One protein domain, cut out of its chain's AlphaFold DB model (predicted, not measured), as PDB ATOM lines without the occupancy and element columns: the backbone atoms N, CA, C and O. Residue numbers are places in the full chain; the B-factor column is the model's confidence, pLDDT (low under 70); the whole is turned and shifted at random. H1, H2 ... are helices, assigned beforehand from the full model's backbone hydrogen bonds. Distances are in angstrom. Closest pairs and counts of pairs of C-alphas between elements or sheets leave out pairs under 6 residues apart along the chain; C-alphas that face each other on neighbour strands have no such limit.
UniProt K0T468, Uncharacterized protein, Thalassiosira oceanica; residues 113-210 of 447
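This is residues 113 to 210 of the 447 residues of an uncharacterized protein of Thalassiosira oceanica (UniProt K0T468). This domain has little regular structure: a helical hairpin of H1 and H2, H4 crossing H2, short H3 near H1, and long loops. The printed part has 98 residues, with four named helices, H1 to H4, and no named strand; the class is all helix, with 37 residues in named elements. It is compact and rounded, with a radius of gyration of the C-alphas of 12.6 A and spans of 33 by 31 by 21 A.

H1, residues 118 to 124, begins at C-alpha 118 (-45.216, -9.473, 27.832). H2 is residues 130 to 142, 18.5 A long, and H3 residues 148 to 151. H4, residues 182 to 194, 18.5 A long, ends at C-alpha 194 (-41.702, -21.109, 26.822).

H1 touches H2 residues 133 to 137 alone, opposite ways at a shallow tilt of 14 degrees; the closest C-alphas, of Met 119 and Asn 137, are 7.0 A apart. H2 touches H4 about perpendicular, at 81 degrees, the closest C-alphas, of Leu 136 and Trp 188, 5.9 A apart. H3 is close to but not clearly touching H1. Every O i to N i+4 pair is within hydrogen-bond range in H1, H2 and H4; H3 is too short for one.

The printed part has no cut. The link H3 to H4 is long, 30 residues. No printed residue is under 70 in pLDDT.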
ATOM      1  N   VAL A 113     -40.234  -2.530  16.605       89.19
ATOM      2  CA  VAL A 113     -41.233  -2.826  15.564       89.19
ATOM      3  C   VAL A 113     -41.906  -4.169  15.870       89.19
ATOM      4  O   VAL A 113     -41.222  -5.133  16.207       89.19
ATOM      5  N   ASN A 114     -43.234  -4.226  15.727       86.12
ATOM      6  CA  ASN A 114     -44.072  -5.409  15.988       86.12
ATOM      7  C   ASN A 114     -43.982  -5.959  17.421       86.12
ATOM      8  O   ASN A 114     -44.150  -7.152  17.657       86.12
ATOM      9  N   ASP A 115     -43.723  -5.078  18.382       91.62
ATOM     10  CA  ASP A 115     -43.644  -5.434  19.792       91.62
ATOM     11  C   ASP A 115     -45.032  -5.597  20.435       91.62
ATOM     12  O   ASP A 115     -46.038  -5.025  19.983       91.62
ATOM     13  N   SER A 116     -45.065  -6.384  21.508       92.50
ATOM     14  CA  SER A 116     -46.269  -6.805  22.224       92.50
ATOM     15  C   SER A 116     -46.036  -6.787  23.732       92.50
ATOM     16  O   SER A 116     -44.921  -7.036  24.195       92.50
ATOM     17  N   SER A 117     -47.088  -6.534  24.512       95.25
ATOM     18  CA  SER A 117     -47.019  -6.665  25.973       95.25
ATOM     19  C   SER A 117     -46.567  -8.077  26.354       95.25
ATOM     20  O   SER A 117     -47.013  -9.065  25.768       95.25
ATOM     21  N   LEU A 118     -45.695  -8.181  27.356       96.12
ATOM     22  CA  LEU A 118     -45.216  -9.473  27.832       96.12
ATOM     23  C   LEU A 118     -46.344 -10.304  28.468       96.12
ATOM     24  O   LEU A 118     -46.399 -11.515  28.265       96.12
ATOM     25  N   MET A 119     -47.267  -9.661  29.191       97.12
ATOM     26  CA  MET A 119     -48.422 -10.361  29.766       97.12
ATOM     27  C   MET A 119     -49.384 -10.850  28.686       97.12
ATOM     28  O   MET A 119     -49.888 -11.960  28.812       97.12
ATOM     29  N   ASP A 120     -49.598 -10.079  27.612       96.31
ATOM     30  CA  ASP A 120     -50.402 -10.538  26.472       96.31
ATOM     31  C   ASP A 120     -49.794 -11.795  25.831       96.31
ATOM     32  O   ASP A 120     -50.521 -12.728  25.495       96.31
ATOM     33  N   VAL A 121     -48.460 -11.865  25.727       95.81
ATOM     34  CA  VAL A 121     -47.767 -13.060  25.221       95.81
ATOM     35  C   VAL A 121     -48.040 -14.263  26.123       95.81
ATOM     36  O   VAL A 121     -48.437 -15.308  25.613       95.81
ATOM     37  N   PHE A 122     -47.902 -14.129  27.447       96.88
ATOM     38  CA  PHE A 122     -48.188 -15.236  28.367       96.88
ATOM     39  C   PHE A 122     -49.655 -15.669  28.316       96.88
ATOM     40  O   PHE A 122     -49.933 -16.859  28.200       96.88
ATOM     41  N   VAL A 123     -50.598 -14.726  28.333       96.31
ATOM     42  CA  VAL A 123     -52.033 -15.032  28.223       96.31
ATOM     43  C   VAL A 123     -52.332 -15.781  26.920       96.31
ATOM     44  O   VAL A 123     -53.026 -16.794  26.944       96.31
ATOM     45  N   SER A 124     -51.752 -15.346  25.795       95.00
ATOM     46  CA  SER A 124     -51.999 -15.949  24.476       95.00
ATOM     47  C   SER A 124     -51.525 -17.398  24.333       95.00
ATOM     48  O   SER A 124     -52.019 -18.109  23.463       95.00
ATOM     49  N   GLN A 125     -50.600 -17.864  25.182       94.69
ATOM     50  CA  GLN A 125     -50.154 -19.260  25.158       94.69
ATOM     51  C   GLN A 125     -51.225 -20.230  25.676       94.69
ATOM     52  O   GLN A 125     -51.160 -21.413  25.360       94.69
ATOM     53  N   GLY A 126     -52.172 -19.771  26.505       94.00
ATOM     54  CA  GLY A 126     -53.264 -20.602  27.033       94.00
ATOM     55  C   GLY A 126     -52.851 -21.729  27.995       94.00
ATOM     56  O   GLY A 126     -53.701 -22.503  28.418       94.00
ATOM     57  N   ILE A 127     -51.567 -21.832  28.359       96.25
ATOM     58  CA  ILE A 127     -51.030 -22.889  29.240       96.25
ATOM     59  C   ILE A 127     -50.963 -22.491  30.722       96.25
ATOM     60  O   ILE A 127     -50.738 -23.345  31.578       96.25
ATOM     61  N   TRP A 128     -51.128 -21.203  31.036       96.31
ATOM     62  CA  TRP A 128     -50.989 -20.667  32.392       96.31
ATOM     63  C   TRP A 128     -52.354 -20.427  33.027       96.31
ATOM     64  O   TRP A 128     -53.218 -19.782  32.436       96.31
ATOM     65  N   ASN A 129     -52.533 -20.881  34.265       95.69
ATOM     66  CA  ASN A 129     -53.736 -20.558  35.030       95.69
ATOM     67  C   ASN A 129     -53.671 -19.141  35.639       95.69
ATOM     68  O   ASN A 129     -52.612 -18.515  35.702       95.69
ATOM     69  N   GLN A 130     -54.805 -18.646  36.146       95.75
ATOM     70  CA  GLN A 130     -54.913 -17.295  36.720       95.75
ATOM     71  C   GLN A 130     -53.931 -17.043  37.881       95.75
ATOM     72  O   GLN A 130     -53.357 -15.960  37.999       95.75
ATOM     73  N   SER A 131     -53.681 -18.046  38.729       95.88
ATOM     74  CA  SER A 131     -52.725 -17.917  39.837       95.88
ATOM     75  C   SER A 131     -51.290 -17.764  39.323       95.88
ATOM     76  O   SER A 131     -50.565 -16.873  39.762       95.88
ATOM     77  N   GLN A 132     -50.896 -18.571  38.336       97.31
ATOM     78  CA  GLN A 132     -49.586 -18.484  37.691       97.31
ATOM     79  C   GLN A 132     -49.403 -17.144  36.976       97.31
ATOM     80  O   GLN A 132     -48.367 -16.508  37.146       97.31
ATOM     81  N   LEU A 133     -50.412 -16.667  36.243       97.75
ATOM     82  CA  LEU A 133     -50.377 -15.357  35.588       97.75
ATOM     83  C   LEU A 133     -50.234 -14.208  36.598       97.75
ATOM     84  O   LEU A 133     -49.451 -13.285  36.367       97.75
ATOM     85  N   ALA A 134     -50.908 -14.280  37.751       96.94
ATOM     86  CA  ALA A 134     -50.724 -13.309  38.831       96.94
ATOM     87  C   ALA A 134     -49.279 -13.307  39.367       96.94
ATOM     88  O   ALA A 134     -48.705 -12.236  39.595       96.94
ATOM     89  N   VAL A 135     -48.667 -14.488  39.526       97.56
ATOM     90  CA  VAL A 135     -47.258 -14.627  39.931       97.56
ATOM     91  C   VAL A 135     -46.316 -14.061  38.867       97.56
ATOM     92  O   VAL A 135     -45.429 -13.276  39.199       97.56
ATOM     93  N   LEU A 136     -46.529 -14.385  37.590       97.94
ATOM     94  CA  LEU A 136     -45.732 -13.846  36.486       97.94
ATOM     95  C   LEU A 136     -45.822 -12.319  36.429       97.94
ATOM     96  O   LEU A 136     -44.799 -11.652  36.287       97.94
ATOM     97  N   ASN A 137     -47.010 -11.750  36.636       97.31
ATOM     98  CA  ASN A 137     -47.192 -10.304  36.679       97.31
ATOM     99  C   ASN A 137     -46.476  -9.656  37.886       97.31
ATOM    100  O   ASN A 137     -45.902  -8.572  37.765       97.31
ATOM    101  N   ARG A 138     -46.435 -10.334  39.044       96.75
ATOM    102  CA  ARG A 138     -45.631  -9.911  40.206       96.75
ATOM    103  C   ARG A 138     -44.136  -9.891  39.881       96.75
ATOM    104  O   ARG A 138     -43.470  -8.888  40.148       96.75
ATOM    105  N   VAL A 139     -43.606 -10.960  39.284       97.88
ATOM    106  CA  VAL A 139     -42.184 -11.027  38.903       97.88
ATOM    107  C   VAL A 139     -41.857  -9.996  37.824       97.88
ATOM    108  O   VAL A 139     -40.839  -9.318  37.924       97.88
ATOM    109  N   ARG A 140     -42.746  -9.792  36.849       97.12
ATOM    110  CA  ARG A 140     -42.619  -8.761  35.813       97.12
ATOM    111  C   ARG A 140     -42.414  -7.365  36.417       97.12
ATOM    112  O   ARG A 140     -41.505  -6.649  36.000       97.12
ATOM    113  N   ARG A 141     -43.217  -6.987  37.422       96.56
ATOM    114  CA  ARG A 141     -43.052  -5.711  38.148       96.56
ATOM    115  C   ARG A 141     -41.740  -5.656  38.930       96.56
ATOM    116  O   ARG A 141     -41.053  -4.641  38.877       96.56
ATOM    117  N   HIS A 142     -41.346  -6.751  39.583       96.75
ATOM    118  CA  HIS A 142     -40.044  -6.852  40.255       96.75
ATOM    119  C   HIS A 142     -38.860  -6.682  39.279       96.75
ATOM    120  O   HIS A 142     -37.871  -6.017  39.595       96.75
ATOM    121  N   LYS A 143     -38.982  -7.227  38.064       96.44
ATOM    122  CA  LYS A 143     -38.026  -7.080  36.957       96.44
ATOM    123  C   LYS A 143     -38.159  -5.758  36.193       96.44
ATOM    124  O   LYS A 143     -37.313  -5.478  35.352       96.44
ATOM    125  N   LYS A 144     -39.155  -4.926  36.514       95.94
ATOM    126  CA  LYS A 144     -39.420  -3.616  35.895       95.94
ATOM    127  C   LYS A 144     -39.518  -3.658  34.363       95.94
ATOM    128  O   LYS A 144     -38.963  -2.805  33.673       95.94
ATOM    129  N   VAL A 145     -40.228  -4.659  33.845       95.94
ATOM    130  CA  VAL A 145     -40.435  -4.869  32.402       95.94
ATOM    131  C   VAL A 145     -41.917  -4.780  32.026       95.94
ATOM    132  O   VAL A 145     -42.799  -5.004  32.857       95.94
ATOM    133  N   PHE A 146     -42.224  -4.434  30.779       95.56
ATOM    134  CA  PHE A 146     -43.597  -4.310  30.283       95.56
ATOM    135  C   PHE A 146     -43.784  -5.004  28.932       95.56
ATOM    136  O   PHE A 146     -44.684  -5.832  28.776       95.56
ATOM    137  N   TYR A 147     -42.920  -4.694  27.972       95.44
ATOM    138  CA  TYR A 147     -42.929  -5.255  26.630       95.44
ATOM    139  C   TYR A 147     -42.139  -6.559  26.555       95.44
ATOM    140  O   TYR A 147     -41.264  -6.835  27.374       95.44
ATOM    141  N   ARG A 148     -42.420  -7.377  25.539       94.50
ATOM    142  CA  ARG A 148     -41.614  -8.567  25.249       94.50
ATOM    143  C   ARG A 148     -40.172  -8.182  24.910       94.50
ATOM    144  O   ARG A 148     -39.258  -8.910  25.278       94.50
ATOM    145  N   SER A 149     -39.955  -7.042  24.257       93.38
ATOM    146  CA  SER A 149     -38.613  -6.516  23.985       93.38
ATOM    147  C   SER A 149     -37.779  -6.242  25.236       93.38
ATOM    148  O   SER A 149     -36.560  -6.356  25.165       93.38
ATOM    149  N   ASP A 150     -38.410  -5.904  26.367       94.38
ATOM    150  CA  ASP A 150     -37.705  -5.523  27.594       94.38
ATOM    151  C   ASP A 150     -36.839  -6.660  28.141       94.38
ATOM    152  O   ASP A 150     -35.820  -6.408  28.785       94.38
ATOM    153  N   VAL A 151     -37.239  -7.913  27.903       95.06
ATOM    154  CA  VAL A 151     -36.508  -9.092  28.385       95.06
ATOM    155  C   VAL A 151     -35.443  -9.579  27.401       95.06
ATOM    156  O   VAL A 151     -34.720 -10.519  27.718       95.06
ATOM    157  N   ILE A 152     -35.323  -8.954  26.227       94.12
ATOM    158  CA  ILE A 152     -34.428  -9.366  25.138       94.12
ATOM    159  C   ILE A 152     -33.212  -8.435  25.086       94.12
ATOM    160  O   ILE A 152     -33.313  -7.233  25.326       94.12
ATOM    161  N   ALA A 153     -32.044  -8.994  24.785       93.19
ATOM    162  CA  ALA A 153     -30.806  -8.254  24.609       93.19
ATOM    163  C   ALA A 153     -30.802  -7.418  23.312       93.19
ATOM    164  O   ALA A 153     -31.721  -7.452  22.485       93.19
ATOM    165  N   CYS A 154     -29.749  -6.621  23.126       91.94
ATOM    166  CA  CYS A 154     -29.599  -5.758  21.953       91.94
ATOM    167  C   CYS A 154     -29.588  -6.538  20.627       91.94
ATOM    168  O   CYS A 154     -30.125  -6.031  19.641       91.94
ATOM    169  N   ASP A 155     -29.100  -7.784  20.618       91.19
ATOM    170  CA  ASP A 155     -29.140  -8.678  19.446       91.19
ATOM    171  C   ASP A 155     -30.562  -9.011  18.946       91.19
ATOM    172  O   ASP A 155     -30.730  -9.554  17.854       91.19
ATOM    173  N   GLY A 156     -31.596  -8.701  19.737       91.38
ATOM    174  CA  GLY A 156     -32.988  -8.989  19.420       91.38
ATOM    175  C   GLY A 156     -33.352 -10.474  19.482       91.38
ATOM    176  O   GLY A 156     -34.448 -10.829  19.052       91.38
ATOM    177  N   ARG A 157     -32.484 -11.351  19.995       93.06
ATOM    178  CA  ARG A 157     -32.705 -12.805  20.018       93.06
ATOM    179  C   ARG A 157     -32.606 -13.406  21.402       93.06
ATOM    180  O   ARG A 157     -33.430 -14.246  21.753       93.06
ATOM    181  N   THR A 158     -31.601 -13.032  22.169       94.56
ATOM    182  CA  THR A 158     -31.289 -13.693  23.436       94.56
ATOM    183  C   THR A 158     -31.993 -12.995  24.592       94.56
ATOM    184  O   THR A 158     -32.121 -11.772  24.620       94.56
ATOM    185  N   VAL A 159     -32.493 -13.761  25.561       95.12
ATOM    186  CA  VAL A 159     -33.018 -13.188  26.806       95.12
ATOM    187  C   VAL A 159     -31.852 -12.613  27.598       95.12
ATOM    188  O   VAL A 159     -30.800 -13.240  27.724       95.12
ATOM    189  N   ARG A 160     -32.037 -11.420  28.161       92.75
ATOM    190  CA  ARG A 160     -30.985 -10.769  28.939       92.75
ATOM    191  C   ARG A 160     -30.643 -11.592  30.191       92.75
ATOM    192  O   ARG A 160     -31.557 -12.015  30.905       92.75
ATOM    193  N   PRO A 161     -29.353 -11.759  30.532       89.12
ATOM    194  CA  PRO A 161     -28.946 -12.533  31.707       89.12
ATOM    195  C   PRO A 161     -29.547 -12.034  33.031       89.12
ATOM    196  O   PRO A 161     -29.921 -12.832  33.891       89.12
ATOM    197  N   ASP A 162     -29.719 -10.719  33.193       90.19
ATOM    198  CA  ASP A 162     -30.291 -10.105  34.397       90.19
ATOM    199  C   ASP A 162     -31.771 -10.464  34.622       90.19
ATOM    200  O   ASP A 162     -32.245 -10.491  35.764       90.19
ATOM    201  N   MET A 163     -32.498 -10.840  33.565       94.31
ATOM    202  CA  MET A 163     -33.878 -11.324  33.670       94.31
ATOM    203  C   MET A 163     -33.976 -12.714  34.295       94.31
ATOM    204  O   MET A 163     -35.044 -13.079  34.788       94.31
ATOM    205  N   LEU A 164     -32.871 -13.464  34.327       92.50
ATOM    206  CA  LEU A 164     -32.808 -14.807  34.896       92.50
ATOM    207  C   LEU A 164     -32.353 -14.806  36.360       92.50
ATOM    208  O   LEU A 164     -32.571 -15.790  37.057       92.50
ATOM    209  N   THR A 165     -31.742 -13.730  36.862       91.56
ATOM    210  CA  THR A 165     -31.248 -13.658  38.253       91.56
ATOM    211  C   THR A 165     -32.370 -13.405  39.268       91.56
ATOM    212  O   THR A 165     -33.523 -13.189  38.897       91.56
ATOM    213  N   ASN A 166     -32.039 -13.358  40.562       91.50
ATOM    214  CA  ASN A 166     -32.991 -12.980  41.617       91.50
ATOM    215  C   ASN A 166     -33.013 -11.469  41.896       91.50
ATOM    216  O   ASN A 166     -33.759 -11.017  42.758       91.50
ATOM    217  N   HIS A 167     -32.181 -10.688  41.202       90.44
ATOM    218  CA  HIS A 167     -32.074  -9.255  41.446       90.44
ATOM    219  C   HIS A 167     -33.251  -8.488  40.830       90.44
ATOM    220  O   HIS A 167     -33.763  -8.891  39.774       90.44
ATOM    221  N   PRO A 168     -33.665  -7.372  41.456       92.56
ATOM    222  CA  PRO A 168     -34.664  -6.488  40.879       92.56
ATOM    223  C   PRO A 168     -34.144  -5.868  39.582       92.56
ATOM    224  O   PRO A 168     -32.944  -5.650  39.413       92.56
ATOM    225  N   GLY A 169     -35.063  -5.556  38.673       91.44
ATOM    226  CA  GLY A 169     -34.714  -4.854  37.443       91.44
ATOM    227  C   GLY A 169     -34.516  -3.351  37.643       91.44
ATOM    228  O   GLY A 169     -34.848  -2.772  38.685       91.44
ATOM    229  N   SER A 170     -34.018  -2.703  36.594       89.94
ATOM    230  CA  SER A 170     -33.898  -1.247  36.494       89.94
ATOM    231  C   SER A 170     -34.749  -0.740  35.337       89.94
ATOM    232  O   SER A 170     -34.806  -1.385  34.299       89.94
ATOM    233  N   SER A 171     -35.427   0.389  35.522       92.06
ATOM    234  CA  SER A 171     -36.221   1.044  34.483       92.06
ATOM    235  C   SER A 171     -36.415   2.513  34.839       92.06
ATOM    236  O   SER A 171     -36.469   2.845  36.026       92.06
ATOM    237  N   THR A 172     -36.537   3.372  33.828       89.56
ATOM    238  CA  THR A 172     -36.982   4.764  33.994       89.56
ATOM    239  C   THR A 172     -38.466   4.858  34.348       89.56
ATOM    240  O   THR A 172     -38.907   5.876  34.872       89.56
ATOM    241  N   TRP A 173     -39.244   3.801  34.098       90.62
ATOM    242  CA  TRP A 173     -40.641   3.726  34.516       90.62
ATOM    243  C   TRP A 173     -40.767   3.315  35.982       90.62
ATOM    244  O   TRP A 173     -39.950   2.564  36.528       90.62
ATOM    245  N   VAL A 174     -41.848   3.771  36.611       90.62
ATOM    246  CA  VAL A 174     -42.159   3.462  38.007       90.62
ATOM    247  C   VAL A 174     -43.038   2.218  38.072       90.62
ATOM    248  O   VAL A 174     -44.109   2.164  37.480       90.62
ATOM    249  N   PHE A 175     -42.589   1.218  38.831       93.38
ATOM    250  CA  PHE A 175     -43.334  -0.013  39.094       93.38
ATOM    251  C   PHE A 175     -43.615  -0.138  40.589       93.38
ATOM    252  O   PHE A 175     -42.804   0.283  41.420       93.38
ATOM    253  N   ALA A 176     -44.736  -0.773  40.939       90.44
ATOM    254  CA  ALA A 176     -45.007  -1.140  42.323       90.44
ATOM    255  C   ALA A 176     -43.886  -2.035  42.875       90.44
ATOM    256  O   ALA A 176     -43.370  -2.917  42.183       90.44
ATOM    257  N   ARG A 177     -43.518  -1.819  44.143       92.75
ATOM    258  CA  ARG A 177     -42.523  -2.652  44.826       92.75
ATOM    259  C   ARG A 177     -43.102  -4.047  45.052       92.75
ATOM    260  O   ARG A 177     -44.165  -4.186  45.646       92.75
ATOM    261  N   GLU A 178     -42.378  -5.061  44.596       94.38
ATOM    262  CA  GLU A 178     -42.753  -6.470  44.717       94.38
ATOM    263  C   GLU A 178     -41.551  -7.281  45.218       94.38
ATOM    264  O   GLU A 178     -40.406  -7.018  44.833       94.38
ATOM    265  N   GLN A 179     -41.820  -8.280  46.058       93.81
ATOM    266  CA  GLN A 179     -40.820  -9.198  46.611       93.81
ATOM    267  C   GLN A 179     -41.200 -10.643  46.252       93.81
ATOM    268  O   GLN A 179     -41.822 -11.337  47.056       93.81
ATOM    269  N   PRO A 180     -40.921 -11.086  45.012       95.81
ATOM    270  CA  PRO A 180     -41.210 -12.448  44.597       95.81
ATOM    271  C   PRO A 180     -40.332 -13.448  45.353       95.81
ATOM    272  O   PRO A 180     -39.177 -13.182  45.685       95.81
ATOM    273  N   THR A 181     -40.887 -14.628  45.599       96.62
ATOM    274  CA  THR A 181     -40.154 -15.751  46.183       96.62
ATOM    275  C   THR A 181     -39.274 -16.433  45.133       96.62
ATOM    276  O   THR A 181     -39.456 -16.251  43.929       96.62
ATOM    277  N   LYS A 182     -38.350 -17.299  45.566       95.19
ATOM    278  CA  LYS A 182     -37.546 -18.113  44.640       95.19
ATOM    279  C   LYS A 182     -38.415 -18.975  43.710       95.19
ATOM    280  O   LYS A 182     -38.150 -19.024  42.517       95.19
ATOM    281  N   LYS A 183     -39.505 -19.556  44.231       96.81
ATOM    282  CA  LYS A 183     -40.462 -20.346  43.434       96.81
ATOM    283  C   LYS A 183     -41.122 -19.517  42.328       96.81
ATOM    284  O   LYS A 183     -41.341 -20.020  41.232       96.81
ATOM    285  N   ASP A 184     -41.406 -18.245  42.600       97.75
ATOM    286  CA  ASP A 184     -41.961 -17.335  41.593       97.75
ATOM    287  C   ASP A 184     -40.957 -17.072  40.468       97.75
ATOM    288  O   ASP A 184     -41.323 -17.028  39.295       97.75
ATOM    289  N   LEU A 185     -39.682 -16.900  40.828       96.88
ATOM    290  CA  LEU A 185     -38.595 -16.683  39.876       96.88
ATOM    291  C   LEU A 185     -38.323 -17.939  39.032       96.88
ATOM    292  O   LEU A 185     -38.034 -17.821  37.844       96.88
ATOM    293  N   ASP A 186     -38.484 -19.133  39.602       96.81
ATOM    294  CA  ASP A 186     -38.404 -20.394  38.857       96.81
ATOM    295  C   ASP A 186     -39.560 -20.525  37.842       96.81
ATOM    296  O   ASP A 186     -39.342 -20.894  36.681       96.81
ATOM    297  N   LEU A 187     -40.784 -20.134  38.231       97.62
ATOM    298  CA  LEU A 187     -41.928 -20.058  37.315       97.62
ATOM    299  C   LEU A 187     -41.677 -19.041  36.193       97.62
ATOM    300  O   LEU A 187     -41.944 -19.322  35.028       97.62
ATOM    301  N   TRP A 188     -41.108 -17.884  36.528       97.88
ATOM    302  CA  TRP A 188     -40.723 -16.859  35.559       97.88
ATOM    303  C   TRP A 188     -39.697 -17.360  34.540       97.88
ATOM    304  O   TRP A 188     -39.883 -17.158  33.342       97.88
ATOM    305  N   ARG A 189     -38.648 -18.067  34.978       97.12
ATOM    306  CA  ARG A 189     -37.677 -18.698  34.067       97.12
ATOM    307  C   ARG A 189     -38.359 -19.695  33.133       97.12
ATOM    308  O   ARG A 189     -38.089 -19.689  31.936       97.12
ATOM    309  N   THR A 190     -39.277 -20.499  33.664       96.88
ATOM    310  CA  THR A 190     -40.063 -21.452  32.867       96.88
ATOM    311  C   THR A 190     -40.917 -20.728  31.820       96.88
ATOM    312  O   THR A 190     -40.937 -21.119  30.653       96.88
ATOM    313  N   ALA A 191     -41.553 -19.616  32.196       97.19
ATOM    314  CA  ALA A 191     -42.327 -18.795  31.272       97.19
ATOM    315  C   ALA A 191     -41.452 -18.150  30.187       97.19
ATOM    316  O   ALA A 191     -41.805 -18.202  29.009       97.19
ATOM    317  N   LEU A 192     -40.277 -17.620  30.536       96.69
ATOM    318  CA  LEU A 192     -39.334 -17.078  29.556       96.69
ATOM    319  C   LEU A 192     -38.828 -18.145  28.580       96.69
ATOM    320  O   LEU A 192     -38.757 -17.883  27.379       96.69
ATOM    321  N   ALA A 193     -38.530 -19.353  29.062       95.75
ATOM    322  CA  ALA A 193     -38.148 -20.470  28.203       95.75
ATOM    323  C   ALA A 193     -39.276 -20.848  27.225       95.75
ATOM    324  O   ALA A 193     -39.010 -21.120  26.057       95.75
ATOM    325  N   SER A 194     -40.540 -20.780  27.663       94.88
ATOM    326  CA  SER A 194     -41.702 -21.109  26.822       94.88
ATOM    327  C   SER A 194     -41.928 -20.144  25.647       94.88
ATOM    328  O   SER A 194     -42.453 -20.554  24.616       94.88
ATOM    329  N   ILE A 195     -41.531 -18.870  25.776       93.31
ATOM    330  CA  ILE A 195     -41.664 -17.854  24.711       93.31
ATOM    331  C   ILE A 195     -40.395 -17.707  23.856       93.31
ATOM    332  O   ILE A 195     -40.358 -16.889  22.934       93.31
ATOM    333  N   SER A 196     -39.338 -18.450  24.191       92.12
ATOM    334  CA  SER A 196     -38.035 -18.393  23.532       92.12
ATOM    335  C   SER A 196     -37.572 -19.795  23.127       92.12
ATOM    336  O   SER A 196     -37.934 -20.287  22.059       92.12
ATOM    337  N   SER A 197     -36.778 -20.432  23.979       92.19
ATOM    338  CA  SER A 197     -36.335 -21.820  23.920       92.19
ATOM    339  C   SER A 197     -35.740 -22.212  25.283       92.19
ATOM    340  O   SER A 197     -35.502 -21.332  26.118       92.19
ATOM    341  N   PRO A 198     -35.413 -23.495  25.528       90.00
ATOM    342  CA  PRO A 198     -34.677 -23.902  26.731       90.00
ATOM    343  C   PRO A 198     -33.331 -23.178  26.912       90.00
ATOM    344  O   PRO A 198     -32.875 -22.992  28.035       90.00
ATOM    345  N   ASN A 199     -32.730 -22.715  25.810       91.88
ATOM    346  CA  ASN A 199     -31.493 -21.929  25.792       91.88
ATOM    347  C   ASN A 199     -31.750 -20.412  25.818       91.88
ATOM    348  O   ASN A 199     -30.863 -19.629  25.478       91.88
ATOM    349  N   PHE A 200     -32.971 -19.986  26.150       94.88
ATOM    350  CA  PHE A 200     -33.365 -18.584  26.270       94.88
ATOM    351  C   PHE A 200     -33.074 -17.731  25.027       94.88
ATOM    352  O   PHE A 200     -32.657 -16.576  25.109       94.88
ATOM    353  N   THR A 201     -33.296 -18.316  23.853       94.25
ATOM    354  CA  THR A 201     -33.100 -17.665  22.553       94.25
ATOM    355  C   THR A 201     -34.384 -17.737  21.737       94.25
ATOM    356  O   THR A 201     -34.994 -18.802  21.641       94.25
ATOM    357  N   LEU A 202     -34.811 -16.611  21.168       90.50
ATOM    358  CA  LEU A 202     -35.960 -16.524  20.275       90.50
ATOM    359  C   LEU A 202     -35.665 -17.155  18.912       90.50
ATOM    360  O   LEU A 202     -34.594 -16.954  18.344       90.50
ATOM    361  N   GLN A 203     -36.668 -17.828  18.346       86.69
ATOM    362  CA  GLN A 203     -36.612 -18.369  16.982       86.69
ATOM    363  C   GLN A 203     -36.481 -17.254  15.932       86.69
ATOM    364  O   GLN A 203     -35.639 -17.310  15.035       86.69
ATOM    365  N   THR A 204     -37.273 -16.192  16.094       86.19
ATOM    366  CA  THR A 204     -37.273 -15.025  15.207       86.19
ATOM    367  C   THR A 204     -36.722 -13.815  15.944       86.19
ATOM    368  O   THR A 204     -37.133 -13.529  17.070       86.19
ATOM    369  N   THR A 205     -35.809 -13.090  15.296       87.94
ATOM    370  CA  THR A 205     -35.249 -11.841  15.821       87.94
ATOM    371  C   THR A 205     -36.345 -10.793  16.000       87.94
ATOM    372  O   THR A 205     -37.179 -10.593  15.116       87.94
ATOM    373  N   ALA A 206     -36.330 -10.101  17.135       89.25
ATOM    374  CA  ALA A 206     -37.197  -8.965  17.401       89.25
ATOM    375  C   ALA A 206     -36.933  -7.818  16.410       89.25
ATOM    376  O   ALA A 206     -35.813  -7.633  15.931       89.25
ATOM    377  N   GLY A 207     -37.962  -7.016  16.127       88.00
ATOM    378  CA  GLY A 207     -37.850  -5.891  15.202       88.00
ATOM    379  C   GLY A 207     -36.815  -4.845  15.633       88.00
ATOM    380  O   GLY A 207     -36.341  -4.834  16.773       88.00
ATOM    381  N   ARG A 208     -36.472  -3.925  14.725       89.56
ATOM    382  CA  ARG A 208     -35.572  -2.802  15.038       89.56
ATOM    383  C   ARG A 208     -36.109  -1.954  16.195       89.56
ATOM    384  O   ARG A 208     -37.326  -1.869  16.382       89.56
ATOM    385  N   LEU A 209     -35.208  -1.315  16.937       90.38
ATOM    386  CA  LEU A 209     -35.579  -0.369  17.988       90.38
ATOM    387  C   LEU A 209     -36.210   0.891  17.389       90.38
ATOM    388  O   LEU A 209     -35.741   1.424  16.387       90.38
ATOM    389  N   LEU A 210     -37.284   1.346  18.025       88.62
ATOM    390  CA  LEU A 210     -37.977   2.602  17.737       88.62
ATOM    391  C   LEU A 210     -37.597   3.704  18.733       88.62
ATOM    392  O   LEU A 210     -37.812   4.878  18.462       88.62
TER     393      LEU A 210